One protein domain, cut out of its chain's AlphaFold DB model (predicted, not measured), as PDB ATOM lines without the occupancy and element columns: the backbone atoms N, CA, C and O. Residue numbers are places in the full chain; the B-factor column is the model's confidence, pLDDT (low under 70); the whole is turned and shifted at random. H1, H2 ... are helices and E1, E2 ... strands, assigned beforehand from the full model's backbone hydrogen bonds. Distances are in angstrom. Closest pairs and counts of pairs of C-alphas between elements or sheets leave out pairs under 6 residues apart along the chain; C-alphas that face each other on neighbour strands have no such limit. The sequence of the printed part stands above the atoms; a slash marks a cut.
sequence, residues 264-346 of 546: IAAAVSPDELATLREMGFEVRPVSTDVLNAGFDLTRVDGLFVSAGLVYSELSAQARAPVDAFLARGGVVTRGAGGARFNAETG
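AT A GLANCE: This is residues 264 to 346 of the 546 residues of an uncharacterized protein of Saccharopolyspora erythraea (strain ATCC 11635 / DSM 40517 / JCM 4748 / NBRC 13426 / NCIMB 8594 / NRRL 2338) (UniProt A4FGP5). A small sheet of four short parallel strands makes the middle, with H1 covering one face over E2 and E1, and H4 standing up from the opposite face over E4. H3, the longest helix, only grazes the sheet with residues 322 to 328, and short H2 is not on it. The printed part has 83 residues, with four named helices and four named strands in the order E1, H1, E2, H2, E3, H3, E4, H4; the sheet's order is E2, E1, E3, E4. The class is mixed, helices and strands. The whole is compact, with a radius of gyration of the C-alphas of 11.7 A and spans of 34 by 26 by 22 A.

HOW THE PARTS SIT: E1, residues 264 to 267, is an inner strand, with E2, residues 282 to 285, and E3, residues 302 to 305, as parallel neighbours. N 264 and O 282 are within hydrogen-bond range at 2.8 A, as are N 265 and O 302 at 2.8 A. E4, residues 331 to 333, is an edge strand parallel to E3, with N 332 and O 303 at 2.9 A. From edge to edge the strands' lines turn by 61 degrees. H1, residues 270 to 278, runs along the strands at a height over the sheet of 9.3 A; the C-alphas of Arg 277 and Val 283, its closest to E2, are 6.7 A apart. E1, H1, E2 form a strand-helix-strand unit, two parallel neighbour strands joined through a helix, with a right-handed crossover. H2, residues 288 to 292, belongs to the split unit E2, H2, E3, with E1 between its strands in the sheet, also right-handed. H3, residues 316 to 328, only just touches H2, with residues 317 to 318 alone and 3 pairs of C-alphas within 8 A; the closest are Asn 292 and Ala 318, 5.2 A. E3, H3, E4 is another right-handed strand-helix-strand unit. H4, residues 335 to 345, rises 56 degrees; its closest C-alphas to E3 are Gly 338 and Val 305, 5.1 A. H3 and H4 are only just apart, at 8.2 A. Every O i to N i+4 pair is within hydrogen-bond range in H1, H2 and H4, and 6 of 9 in H3.

IN THESE COORDINATES: E1 begins at C-alpha 264 (136.734, 125.683, 87.075) and measures 9.6 A; E2 measures 10.0 A and E3 9.9 A. H1 is 12.3 A long. H3 is 19.4 A long from C-alpha 316 (128.950, 143.008, 74.276). H4, 15.4 A, ends at C-alpha 345 (136.484, 132.208, 69.221).

THE WHOLE: The C-alphas of Glu 278 and Ala 316 are the two farthest apart, 34.6 A. The printed part has no cut and no long link. The mean pLDDT of the printed part is 95.5, and no printed residue is under 70.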
ATOM      1  N   ILE A 264     137.166 125.873  88.463       97.88
ATOM      2  CA  ILE A 264     136.734 125.683  87.075       97.88
ATOM      3  C   ILE A 264     135.369 126.332  86.856       97.88
ATOM      4  O   ILE A 264     134.388 125.935  87.483       97.88
ATOM      5  N   ALA A 265     135.280 127.285  85.930       98.31
ATOM      6  CA  ALA A 265     134.004 127.666  85.336       98.31
ATOM      7  C   ALA A 265     133.587 126.582  84.333       98.31
ATOM      8  O   ALA A 265     134.363 126.238  83.439       98.31
ATOM      9  N   ALA A 266     132.393 126.013  84.476       98.25
ATOM     10  CA  ALA A 266     131.967 124.866  83.677       98.25
ATOM     11  C   ALA A 266     130.615 125.104  82.993       98.25
ATOM     12  O   ALA A 266     129.571 125.093  83.642       98.25
ATOM     13  N   ALA A 267     130.651 125.261  81.672       98.31
ATOM     14  CA  ALA A 267     129.499 125.166  80.785       98.31
ATOM     15  C   ALA A 267     129.448 123.741  80.221       98.31
ATOM     16  O   ALA A 267     130.027 123.444  79.169       98.31
ATOM     17  N   VAL A 268     128.853 122.823  80.986       97.75
ATOM     18  CA  VAL A 268     128.952 121.378  80.736       97.75
ATOM     19  C   VAL A 268     127.649 120.627  80.986       97.75
ATOM     20  O   VAL A 268     126.731 121.146  81.616       97.75
ATOM     21  N   SER A 269     127.571 119.385  80.500       95.50
ATOM     22  CA  SER A 269     126.460 118.482  80.825       95.50
ATOM     23  C   SER A 269     126.464 118.075  82.313       95.50
ATOM     24  O   SER A 269     127.521 118.109  82.953       95.50
ATOM     25  N   PRO A 270     125.318 117.644  82.878       95.00
ATOM     26  CA  PRO A 270     125.240 117.213  84.277       95.00
ATOM     27  C   PRO A 270     126.255 116.121  84.659       95.00
ATOM     28  O   PRO A 270     126.877 116.213  85.716       95.00
ATOM     29  N   ASP A 271     126.493 115.144  83.780       93.12
ATOM     30  CA  ASP A 271     127.452 114.055  84.026       93.12
ATOM     31  C   ASP A 271     128.898 114.562  84.119       93.12
ATOM     32  O   ASP A 271     129.688 114.119  84.955       93.12
ATOM     33  N   GLU A 272     129.264 115.523  83.268       95.06
ATOM     34  CA  GLU A 272     130.582 116.163  83.316       95.06
ATOM     35  C   GLU A 272     130.743 117.004  84.578       95.06
ATOM     36  O   GLU A 272     131.807 116.977  85.195       95.06
ATOM     37  N   LEU A 273     129.689 117.714  84.987       96.81
ATOM     38  CA  LEU A 273     129.686 118.477  86.230       96.81
ATOM     39  C   LEU A 273     129.899 117.559  87.441       96.81
ATOM     40  O   LEU A 273     130.715 117.876  88.310       96.81
ATOM     41  N   ALA A 274     129.206 116.418  87.485       96.62
ATOM     42  CA  ALA A 274     129.395 115.405  88.520       96.62
ATOM     43  C   ALA A 274     130.831 114.861  88.511       96.62
ATOM     44  O   ALA A 274     131.494 114.870  89.544       96.62
ATOM     45  N   THR A 275     131.355 114.504  87.336       94.56
ATOM     46  CA  THR A 275     132.718 113.965  87.183       94.56
ATOM     47  C   THR A 275     133.791 114.959  87.647       94.56
ATOM     48  O   THR A 275     134.729 114.586  88.351       94.56
ATOM     49  N   LEU A 276     133.672 116.243  87.287       96.31
ATOM     50  CA  LEU A 276     134.602 117.285  87.740       96.31
ATOM     51  C   LEU A 276     134.584 117.422  89.271       96.31
ATOM     52  O   LEU A 276     135.639 117.521  89.898       96.31
ATOM     53  N   ARG A 277     133.399 117.374  89.886       97.06
ATOM     54  CA  ARG A 277     133.257 117.422  91.347       97.06
ATOM     55  C   ARG A 277     133.815 116.173  92.026       97.06
ATOM     56  O   ARG A 277     134.505 116.298  93.032       97.06
ATOM     57  N   GLU A 278     133.593 114.986  91.464       95.38
ATOM     58  CA  GLU A 278     134.171 113.733  91.971       95.38
ATOM     59  C   GLU A 278     135.704 113.740  91.934       95.38
ATOM     60  O   GLU A 278     136.347 113.231  92.852       95.38
ATOM     61  N   MET A 279     136.299 114.379  90.921       95.00
ATOM     62  CA  MET A 279     137.746 114.617  90.846       95.00
ATOM     63  C   MET A 279     138.246 115.695  91.827       95.00
ATOM     64  O   MET A 279     139.432 116.020  91.827       95.00
ATOM     65  N   GLY A 280     137.379 116.263  92.667       96.19
ATOM     66  CA  GLY A 280     137.750 117.192  93.735       96.19
ATOM     67  C   GLY A 280     137.958 118.643  93.294       96.19
ATOM     68  O   GLY A 280     138.475 119.438  94.084       96.19
ATOM     69  N   PHE A 281     137.574 119.008  92.067       97.19
ATOM     70  CA  PHE A 281     137.624 120.399  91.609       97.19
ATOM     71  C   PHE A 281     136.574 121.259  92.321       97.19
ATOM     72  O   PHE A 281     135.449 120.816  92.559       97.19
ATOM     73  N   GLU A 282     136.910 122.522  92.596       96.69
ATOM     74  CA  GLU A 282     135.880 123.538  92.829       96.69
ATOM     75  C   GLU A 282     135.289 123.912  91.466       96.69
ATOM     76  O   GLU A 282     136.015 124.351  90.572       96.69
ATOM     77  N   VAL A 283     133.982 123.716  91.286       98.00
ATOM     78  CA  VAL A 283     133.317 123.938  89.996       98.00
ATOM     79  C   VAL A 283     132.208 124.966  90.142       98.00
ATOM     80  O   VAL A 283     131.288 124.783  90.942       98.00
ATOM     81  N   ARG A 284     132.266 126.011  89.317       98.00
ATOM     82  CA  ARG A 284     131.249 127.054  89.192       98.00
ATOM     83  C   ARG A 284     130.516 126.873  87.862       98.00
ATOM     84  O   ARG A 284     131.114 127.122  86.816       98.00
ATOM     85  N   PRO A 285     129.264 126.390  87.865       98.12
ATOM     86  CA  PRO A 285     128.497 126.256  86.635       98.12
ATOM     87  C   PRO A 285     128.314 127.616  85.959       98.12
ATOM     88  O   PRO A 285     127.998 128.598  86.628       98.12
ATOM     89  N   VAL A 286     128.507 127.667  84.644       98.38
ATOM     90  CA  VAL A 286     128.262 128.861  83.826       98.38
ATOM     91  C   VAL A 286     127.494 128.481  82.562       98.38
ATOM     92  O   VAL A 286     127.523 127.337  82.116       98.38
ATOM     93  N   SER A 287     126.802 129.450  81.983       98.31
ATOM     94  CA  SER A 287     126.063 129.357  80.722       98.31
ATOM     95  C   SER A 287     126.158 130.699  79.997       98.31
ATOM     96  O   SER A 287     126.711 131.655  80.551       98.31
ATOM     97  N   THR A 288     125.608 130.794  78.783       98.56
ATOM     98  CA  THR A 288     125.434 132.091  78.104       98.56
ATOM     99  C   THR A 288     124.726 133.097  79.023       98.56
ATOM    100  O   THR A 288     125.237 134.195  79.231       98.56
ATOM    101  N   ASP A 289     123.618 132.696  79.655       98.44
ATOM    102  CA  ASP A 289     122.826 133.569  80.534       98.44
ATOM    103  C   ASP A 289     123.602 134.012  81.775       98.44
ATOM    104  O   ASP A 289     123.602 135.189  82.123       98.44
ATOM    105  N   VAL A 290     124.313 133.087  82.428       98.38
ATOM    106  CA  VAL A 290     125.104 133.393  83.631       98.38
ATOM    107  C   VAL A 290     126.241 134.368  83.314       98.38
ATOM    108  O   VAL A 290     126.524 135.265  84.105       98.38
ATOM    109  N   LEU A 291     126.887 134.226  82.153       98.19
ATOM    110  CA  LEU A 291     127.922 135.166  81.717       98.19
ATOM    111  C   LEU A 291     127.322 136.527  81.347       98.19
ATOM    112  O   LEU A 291     127.866 137.552  81.750       98.19
ATOM    113  N   ASN A 292     126.177 136.544  80.659       98.38
ATOM    114  CA  ASN A 292     125.440 137.771  80.345       98.38
ATOM    115  C   ASN A 292     124.951 138.505  81.604       98.38
ATOM    116  O   ASN A 292     124.897 139.732  81.605       98.38
ATOM    117  N   ALA A 293     124.676 137.776  82.686       97.94
ATOM    118  CA  ALA A 293     124.346 138.328  83.998       97.94
ATOM    119  C   ALA A 293     125.564 138.880  84.774       97.94
ATOM    120  O   ALA A 293     125.402 139.360  85.895       97.94
ATOM    121  N   GLY A 294     126.774 138.838  84.202       96.50
ATOM    122  CA  GLY A 294     127.967 139.464  84.782       96.50
ATOM    123  C   GLY A 294     128.822 138.546  85.658       96.50
ATOM    124  O   GLY A 294     129.467 139.020  86.591       96.50
ATOM    125  N   PHE A 295     128.849 137.237  85.386       97.50
ATOM    126  CA  PHE A 295     129.733 136.315  86.105       97.50
ATOM    127  C   PHE A 295     131.215 136.722  86.004       97.50
ATOM    128  O   PHE A 295     131.764 136.921  84.919       97.50
ATOM    129  N   ASP A 296     131.886 136.773  87.155       95.38
ATOM    130  CA  ASP A 296     133.273 137.218  87.267       95.38
ATOM    131  C   ASP A 296     134.287 136.100  86.947       95.38
ATOM    132  O   ASP A 296     134.653 135.269  87.789       95.38
ATOM    133  N   LEU A 297     134.791 136.117  85.711       94.88
ATOM    134  CA  LEU A 297     135.830 135.210  85.208       94.88
ATOM    135  C   LEU A 297     137.238 135.485  85.773       94.88
ATOM    136  O   LEU A 297     138.178 134.748  85.463       94.88
ATOM    137  N   THR A 298     137.441 136.523  86.590       93.50
ATOM    138  CA  THR A 298     138.731 136.747  87.272       93.50
ATOM    139  C   THR A 298     138.927 135.811  88.463       93.50
ATOM    140  O   THR A 298     140.057 135.579  88.888       93.50
ATOM    141  N   ARG A 299     137.841 135.210  88.965       92.94
ATOM    142  CA  ARG A 299     137.837 134.332  90.145       92.94
ATOM    143  C   ARG A 299     137.885 132.842  89.809       92.94
ATOM    144  O   ARG A 299     137.515 132.029  90.661       92.94
ATOM    145  N   VAL A 300     138.240 132.497  88.576       96.50
ATOM    146  CA  VAL A 300     138.342 131.120  88.080       96.50
ATOM    147  C   VAL A 300     139.623 130.940  87.269       96.50
ATOM    148  O   VAL A 300     140.188 131.898  86.743       96.50
ATOM    149  N   ASP A 301     140.056 129.691  87.151       95.06
ATOM    150  CA  ASP A 301     141.375 129.308  86.633       95.06
ATOM    151  C   ASP A 301     141.295 128.564  85.312       95.06
ATOM    152  O   ASP A 301     142.248 128.555  84.535       95.06
ATOM    153  N   GLY A 302     140.153 127.928  85.069       96.31
ATOM    154  CA  GLY A 302     139.868 127.216  83.839       96.31
ATOM    155  C   GLY A 302     138.430 127.429  83.401       96.31
ATOM    156  O   GLY A 302     137.537 127.587  84.233       96.31
ATOM    157  N   LEU A 303     138.215 127.393  82.088       97.56
ATOM    158  CA  LEU A 303     136.891 127.369  81.477       97.56
ATOM    159  C   LEU A 303     136.707 126.036  80.747       97.56
ATOM    160  O   LEU A 303     137.429 125.742  79.793       97.56
ATOM    161  N   PHE A 304     135.740 125.232  81.181       97.94
ATOM    162  CA  PHE A 304     135.340 124.007  80.494       97.94
ATOM    163  C   PHE A 304     134.059 124.268  79.699       97.94
ATOM    164  O   PHE A 304     133.034 124.604  80.290       97.94
ATOM    165  N   VAL A 305     134.098 124.074  78.378       97.62
ATOM    166  CA  VAL A 305     132.934 124.241  77.495       97.62
ATOM    167  C   VAL A 305     132.623 122.960  76.727       97.62
ATOM    168  O   VAL A 305     133.369 122.539  75.838       97.62
ATOM    169  N   SER A 306     131.479 122.357  77.021       96.62
ATOM    170  CA  SER A 306     130.916 121.250  76.239       96.62
ATOM    171  C   SER A 306     129.450 121.441  75.863       96.62
ATOM    172  O   SER A 306     129.028 120.927  74.825       96.62
ATOM    173  N   ALA A 307     128.692 122.205  76.653       95.50
ATOM    174  CA  ALA A 307     127.275 122.488  76.452       95.50
ATOM    175  C   ALA A 307     126.886 123.821  77.122       95.50
ATOM    176  O   ALA A 307     127.636 124.343  77.932       95.50
ATOM    177  N   GLY A 308     125.720 124.388  76.797       95.69
ATOM    178  CA  GLY A 308     125.142 125.523  77.543       95.69
ATOM    179  C   GLY A 308     125.806 126.899  77.366       95.69
ATOM    180  O   GLY A 308     125.270 127.885  77.863       95.69
ATOM    181  N   LEU A 309     126.927 126.991  76.646       97.81
ATOM    182  CA  LEU A 309     127.561 128.256  76.264       97.81
ATOM    183  C   LEU A 309     127.614 128.401  74.739       97.81
ATOM    184  O   LEU A 309     128.077 127.506  74.018       97.81
ATOM    185  N   VAL A 310     127.124 129.539  74.254       97.88
ATOM    186  CA  VAL A 310     127.165 129.967  72.855       97.88
ATOM    187  C   VAL A 310     127.860 131.323  72.821       97.88
ATOM    188  O   VAL A 310     127.338 132.299  73.350       97.88
ATOM    189  N   TYR A 311     129.066 131.396  72.256       98.00
ATOM    190  CA  TYR A 311     129.869 132.619  72.329       98.00
ATOM    191  C   TYR A 311     129.277 133.733  71.452       98.00
ATOM    192  O   TYR A 311     129.344 134.918  71.794       98.00
ATOM    193  N   SER A 312     128.645 133.358  70.337       97.50
ATOM    194  CA  SER A 312     127.942 134.292  69.452       97.50
ATOM    195  C   SER A 312     126.749 134.998  70.119       97.50
ATOM    196  O   SER A 312     126.469 136.136  69.750       97.50
ATOM    197  N   GLU A 313     126.130 134.391  71.139       98.19
ATOM    198  CA  GLU A 313     124.969 134.918  71.886       98.19
ATOM    199  C   GLU A 313     125.350 135.733  73.140       98.19
ATOM    200  O   GLU A 313     124.482 136.220  73.869       98.19
ATOM    201  N   LEU A 314     126.647 135.886  73.425       98.44
ATOM    202  CA  LEU A 314     127.099 136.746  74.517       98.44
ATOM    203  C   LEU A 314     126.829 138.219  74.200       98.44
ATOM    204  O   LEU A 314     127.079 138.687  73.085       98.44
ATOM    205  N   SER A 315     126.386 138.964  75.213       97.75
ATOM    206  CA  SER A 315     126.285 140.417  75.143       97.75
ATOM    207  C   SER A 315     127.665 141.039  74.927       97.75
ATOM    208  O   SER A 315     128.703 140.450  75.251       97.75
ATOM    209  N   ALA A 316     127.696 142.274  74.424       94.69
ATOM    210  CA  ALA A 316     128.950 143.008  74.276       94.69
ATOM    211  C   ALA A 316     129.695 143.147  75.621       94.69
ATOM    212  O   ALA A 316     130.921 143.039  75.648       94.69
ATOM    213  N   GLN A 317     128.966 143.313  76.738       95.00
ATOM    214  CA  GLN A 317     129.575 143.391  78.069       95.00
ATOM    215  C   GLN A 317     130.170 142.055  78.532       95.00
ATOM    216  O   GLN A 317     131.223 142.059  79.161       95.00
ATOM    217  N   ALA A 318     129.534 140.920  78.224       96.75
ATOM    218  CA  ALA A 318     130.012 139.599  78.640       96.75
ATOM    219  C   ALA A 318     131.128 139.048  77.740       96.75
ATOM    220  O   ALA A 318     131.969 138.269  78.196       96.75
ATOM    221  N   ARG A 319     131.176 139.469  76.470       96.88
ATOM    222  CA  ARG A 319     132.194 139.014  75.516       96.88
ATOM    223  C   ARG A 319     133.601 139.480  75.899       96.88
ATOM    224  O   ARG A 319     134.520 138.670  75.873       96.88
ATOM    225  N   ALA A 320     133.768 140.731  76.337       95.31
ATOM    226  CA  ALA A 320     135.088 141.264  76.692       95.31
ATOM    227  C   ALA A 320     135.785 140.498  77.848       95.31
ATOM    228  O   ALA A 320     136.947 140.121  77.684       95.31
ATOM    229  N   PRO A 321     135.121 140.182  78.981       94.88
ATOM    230  CA  PRO A 321     135.686 139.313  80.017       94.88
ATOM    231  C   PRO A 321     136.015 137.899  79.531       94.88
ATOM    232  O   PRO A 321     137.022 137.330  79.958       94.88
ATOM    233  N   VAL A 322     135.195 137.329  78.639       96.56
ATOM    234  CA  VAL A 322     135.483 136.022  78.034       96.56
ATOM    235  C   VAL A 322     136.751 136.114  77.195       96.56
ATOM    236  O   VAL A 322     137.675 135.350  77.446       96.56
ATOM    237  N   ASP A 323     136.866 137.079  76.285       96.12
ATOM    238  CA  ASP A 323     138.053 137.256  75.437       96.12
ATOM    239  C   ASP A 323     139.324 137.491  76.257       96.12
ATOM    240  O   ASP A 323     140.369 136.893  75.987       96.12
ATOM    241  N   ALA A 324     139.221 138.294  77.319       94.31
ATOM    242  CA  ALA A 324     140.307 138.493  78.269       94.31
ATOM    243  C   ALA A 324     140.712 137.181  78.963       94.31
ATOM    244  O   ALA A 324     141.902 136.925  79.148       94.31
ATOM    245  N   PHE A 325     139.751 136.319  79.316       95.00
ATOM    246  CA  PHE A 325     140.040 134.979  79.828       95.00
ATOM    247  C   PHE A 325     140.746 134.119  78.771       95.00
ATOM    248  O   PHE A 325     141.778 133.513  79.063       95.00
ATOM    249  N   LEU A 326     140.235 134.098  77.535       94.69
ATOM    250  CA  LEU A 326     140.781 133.306  76.428       94.69
ATOM    251  C   LEU A 326     142.242 133.658  76.124       94.69
ATOM    252  O   LEU A 326     143.049 132.757  75.889       94.69
ATOM    253  N   ALA A 327     142.599 134.942  76.195       92.69
ATOM    254  CA  ALA A 327     143.966 135.417  75.990       92.69
ATOM    255  C   ALA A 327     144.961 134.879  77.038       92.69
ATOM    256  O   ALA A 327     146.141 134.711  76.732       92.69
ATOM    257  N   ARG A 328     144.499 134.559  78.257       88.81
ATOM    258  CA  ARG A 328     145.323 133.930  79.310       88.81
ATOM    259  C   ARG A 328     145.496 132.420  79.109       88.81
ATOM    260  O   ARG A 328     146.428 131.835  79.658       88.81
ATOM    261  N   GLY A 329     144.617 131.784  78.335       84.25
ATOM    262  CA  GLY A 329     144.541 130.331  78.186       84.25
ATOM    263  C   GLY A 329     143.706 129.654  79.281       84.25
ATOM    264  O   GLY A 329     142.891 130.286  79.941       84.25
ATOM    265  N   GLY A 330     143.874 128.337  79.457       87.62
ATOM    266  CA  GLY A 330     143.127 127.570  80.471       87.62
ATOM    267  C   GLY A 330     141.743 127.086  80.023       87.62
ATOM    268  O   GLY A 330     140.867 126.850  80.850       87.62
ATOM    269  N   VAL A 331     141.528 126.926  78.716       93.50
ATOM    270  CA  VAL A 331     140.240 126.480  78.170       93.50
ATOM    271  C   VAL A 331     140.302 125.009  77.777       93.50
ATOM    272  O   VAL A 331     141.210 124.584  77.062       93.50
ATOM    273  N   VAL A 332     139.303 124.244  78.207       93.00
ATOM    274  CA  VAL A 332     139.058 122.871  77.761       93.00
ATOM    275  C   VAL A 332     137.723 122.840  77.041       93.00
ATOM    276  O   VAL A 332     136.706 123.257  77.584       93.00
ATOM    277  N   THR A 333     137.709 122.328  75.816       92.44
ATOM    278  CA  THR A 333     136.482 122.207  75.033       92.44
ATOM    279  C   THR A 333     136.226 120.756  74.628       92.44
ATOM    280  O   THR A 333     137.141 120.014  74.261       92.44
ATOM    281  N   ARG A 334     134.963 120.317  74.712       91.00
ATOM    282  CA  ARG A 334     134.548 118.942  74.391       91.00
ATOM    283  C   ARG A 334     133.278 118.928  73.548       91.00
ATOM    284  O   ARG A 334     132.373 119.728  73.747       91.00
ATOM    285  N   GLY A 335     133.174 117.958  72.644       87.75
ATOM    286  CA  GLY A 335     131.938 117.708  71.902       87.75
ATOM    287  C   GLY A 335     131.558 118.837  70.940       87.75
ATOM    288  O   GLY A 335     132.373 119.695  70.607       87.75
ATOM    289  N   ALA A 336     130.309 118.823  70.476       88.50
ATOM    290  CA  ALA A 336     129.789 119.810  69.533       88.50
ATOM    291  C   ALA A 336     129.770 121.235  70.098       88.50
ATOM    292  O   ALA A 336     130.159 122.160  69.390       88.50
ATOM    293  N   GLY A 337     129.358 121.409  71.359       91.94
ATOM    294  CA  GLY A 337     129.331 122.725  72.000       91.94
ATOM    295  C   GLY A 337     130.729 123.326  72.102       91.94
ATOM    296  O   GLY A 337     130.941 124.461  71.687       91.94
ATOM    297  N   GLY A 338     131.713 122.530  72.532       94.25
ATOM    298  CA  GLY A 338     133.111 122.950  72.560       94.25
ATOM    299  C   GLY A 338     133.711 123.214  71.172       94.25
ATOM    300  O   GLY A 338     134.476 124.160  71.000       94.25
ATOM    301  N   ALA A 339     133.349 122.415  70.164       92.94
ATOM    302  CA  ALA A 339     133.791 122.614  68.783       92.94
ATOM    303  C   ALA A 339     133.227 123.907  68.171       92.94
ATOM    304  O   ALA A 339     133.969 124.645  67.523       92.94
ATOM    305  N   ARG A 340     131.941 124.199  68.411       94.50
ATOM    306  CA  ARG A 340     131.321 125.482  68.052       94.50
ATOM    307  C   ARG A 340     132.035 126.631  68.754       94.50
ATOM    308  O   ARG A 340     132.476 127.548  68.077       94.50
ATOM    309  N   PHE A 341     132.227 126.534  70.070       96.25
ATOM    310  CA  PHE A 341     132.933 127.554  70.844       96.25
ATOM    311  C   PHE A 341     134.328 127.839  70.268       96.25
ATOM    312  O   PHE A 341     134.679 128.996  70.063       96.25
ATOM    313  N   ASN A 342     135.105 126.806  69.917       94.69
ATOM    314  CA  ASN A 342     136.411 126.975  69.269       94.69
ATOM    315  C   ASN A 342     136.322 127.677  67.903       94.69
ATOM    316  O   ASN A 342     137.191 128.482  67.584       94.69
ATOM    317  N   ALA A 343     135.312 127.354  67.091       94.44
ATOM    318  CA  ALA A 343     135.118 127.971  65.779       94.44
ATOM    319  C   ALA A 343     134.734 129.456  65.892       94.44
ATOM    320  O   ALA A 343     135.254 130.271  65.140       94.44
ATOM    321  N   GLU A 344     133.871 129.800  66.850       95.88
ATOM    322  CA  GLU A 344     133.425 131.177  67.101       95.88
ATOM    323  C   GLU A 344     134.538 132.057  67.691       95.88
ATOM    324  O   GLU A 344     134.623 133.238  67.375       95.88
ATOM    325  N   THR A 345     135.407 131.480  68.523       95.06
ATOM    326  CA  THR A 345     136.484 132.208  69.221       95.06
ATOM    327  C   THR A 345     137.827 132.176  68.493       95.06
ATOM    328  O   THR A 345     138.766 132.863  68.886       95.06
ATOM    329  N   GLY A 346     137.969 131.333  67.466       93.00
ATOM    330  CA  GLY A 346     139.237 131.135  66.762       93.00
ATOM    331  C   GLY A 346     140.348 130.557  67.646       93.00
ATOM    332  O   GLY A 346     141.525 130.705  67.312       93.00
TER     333      GLY A 346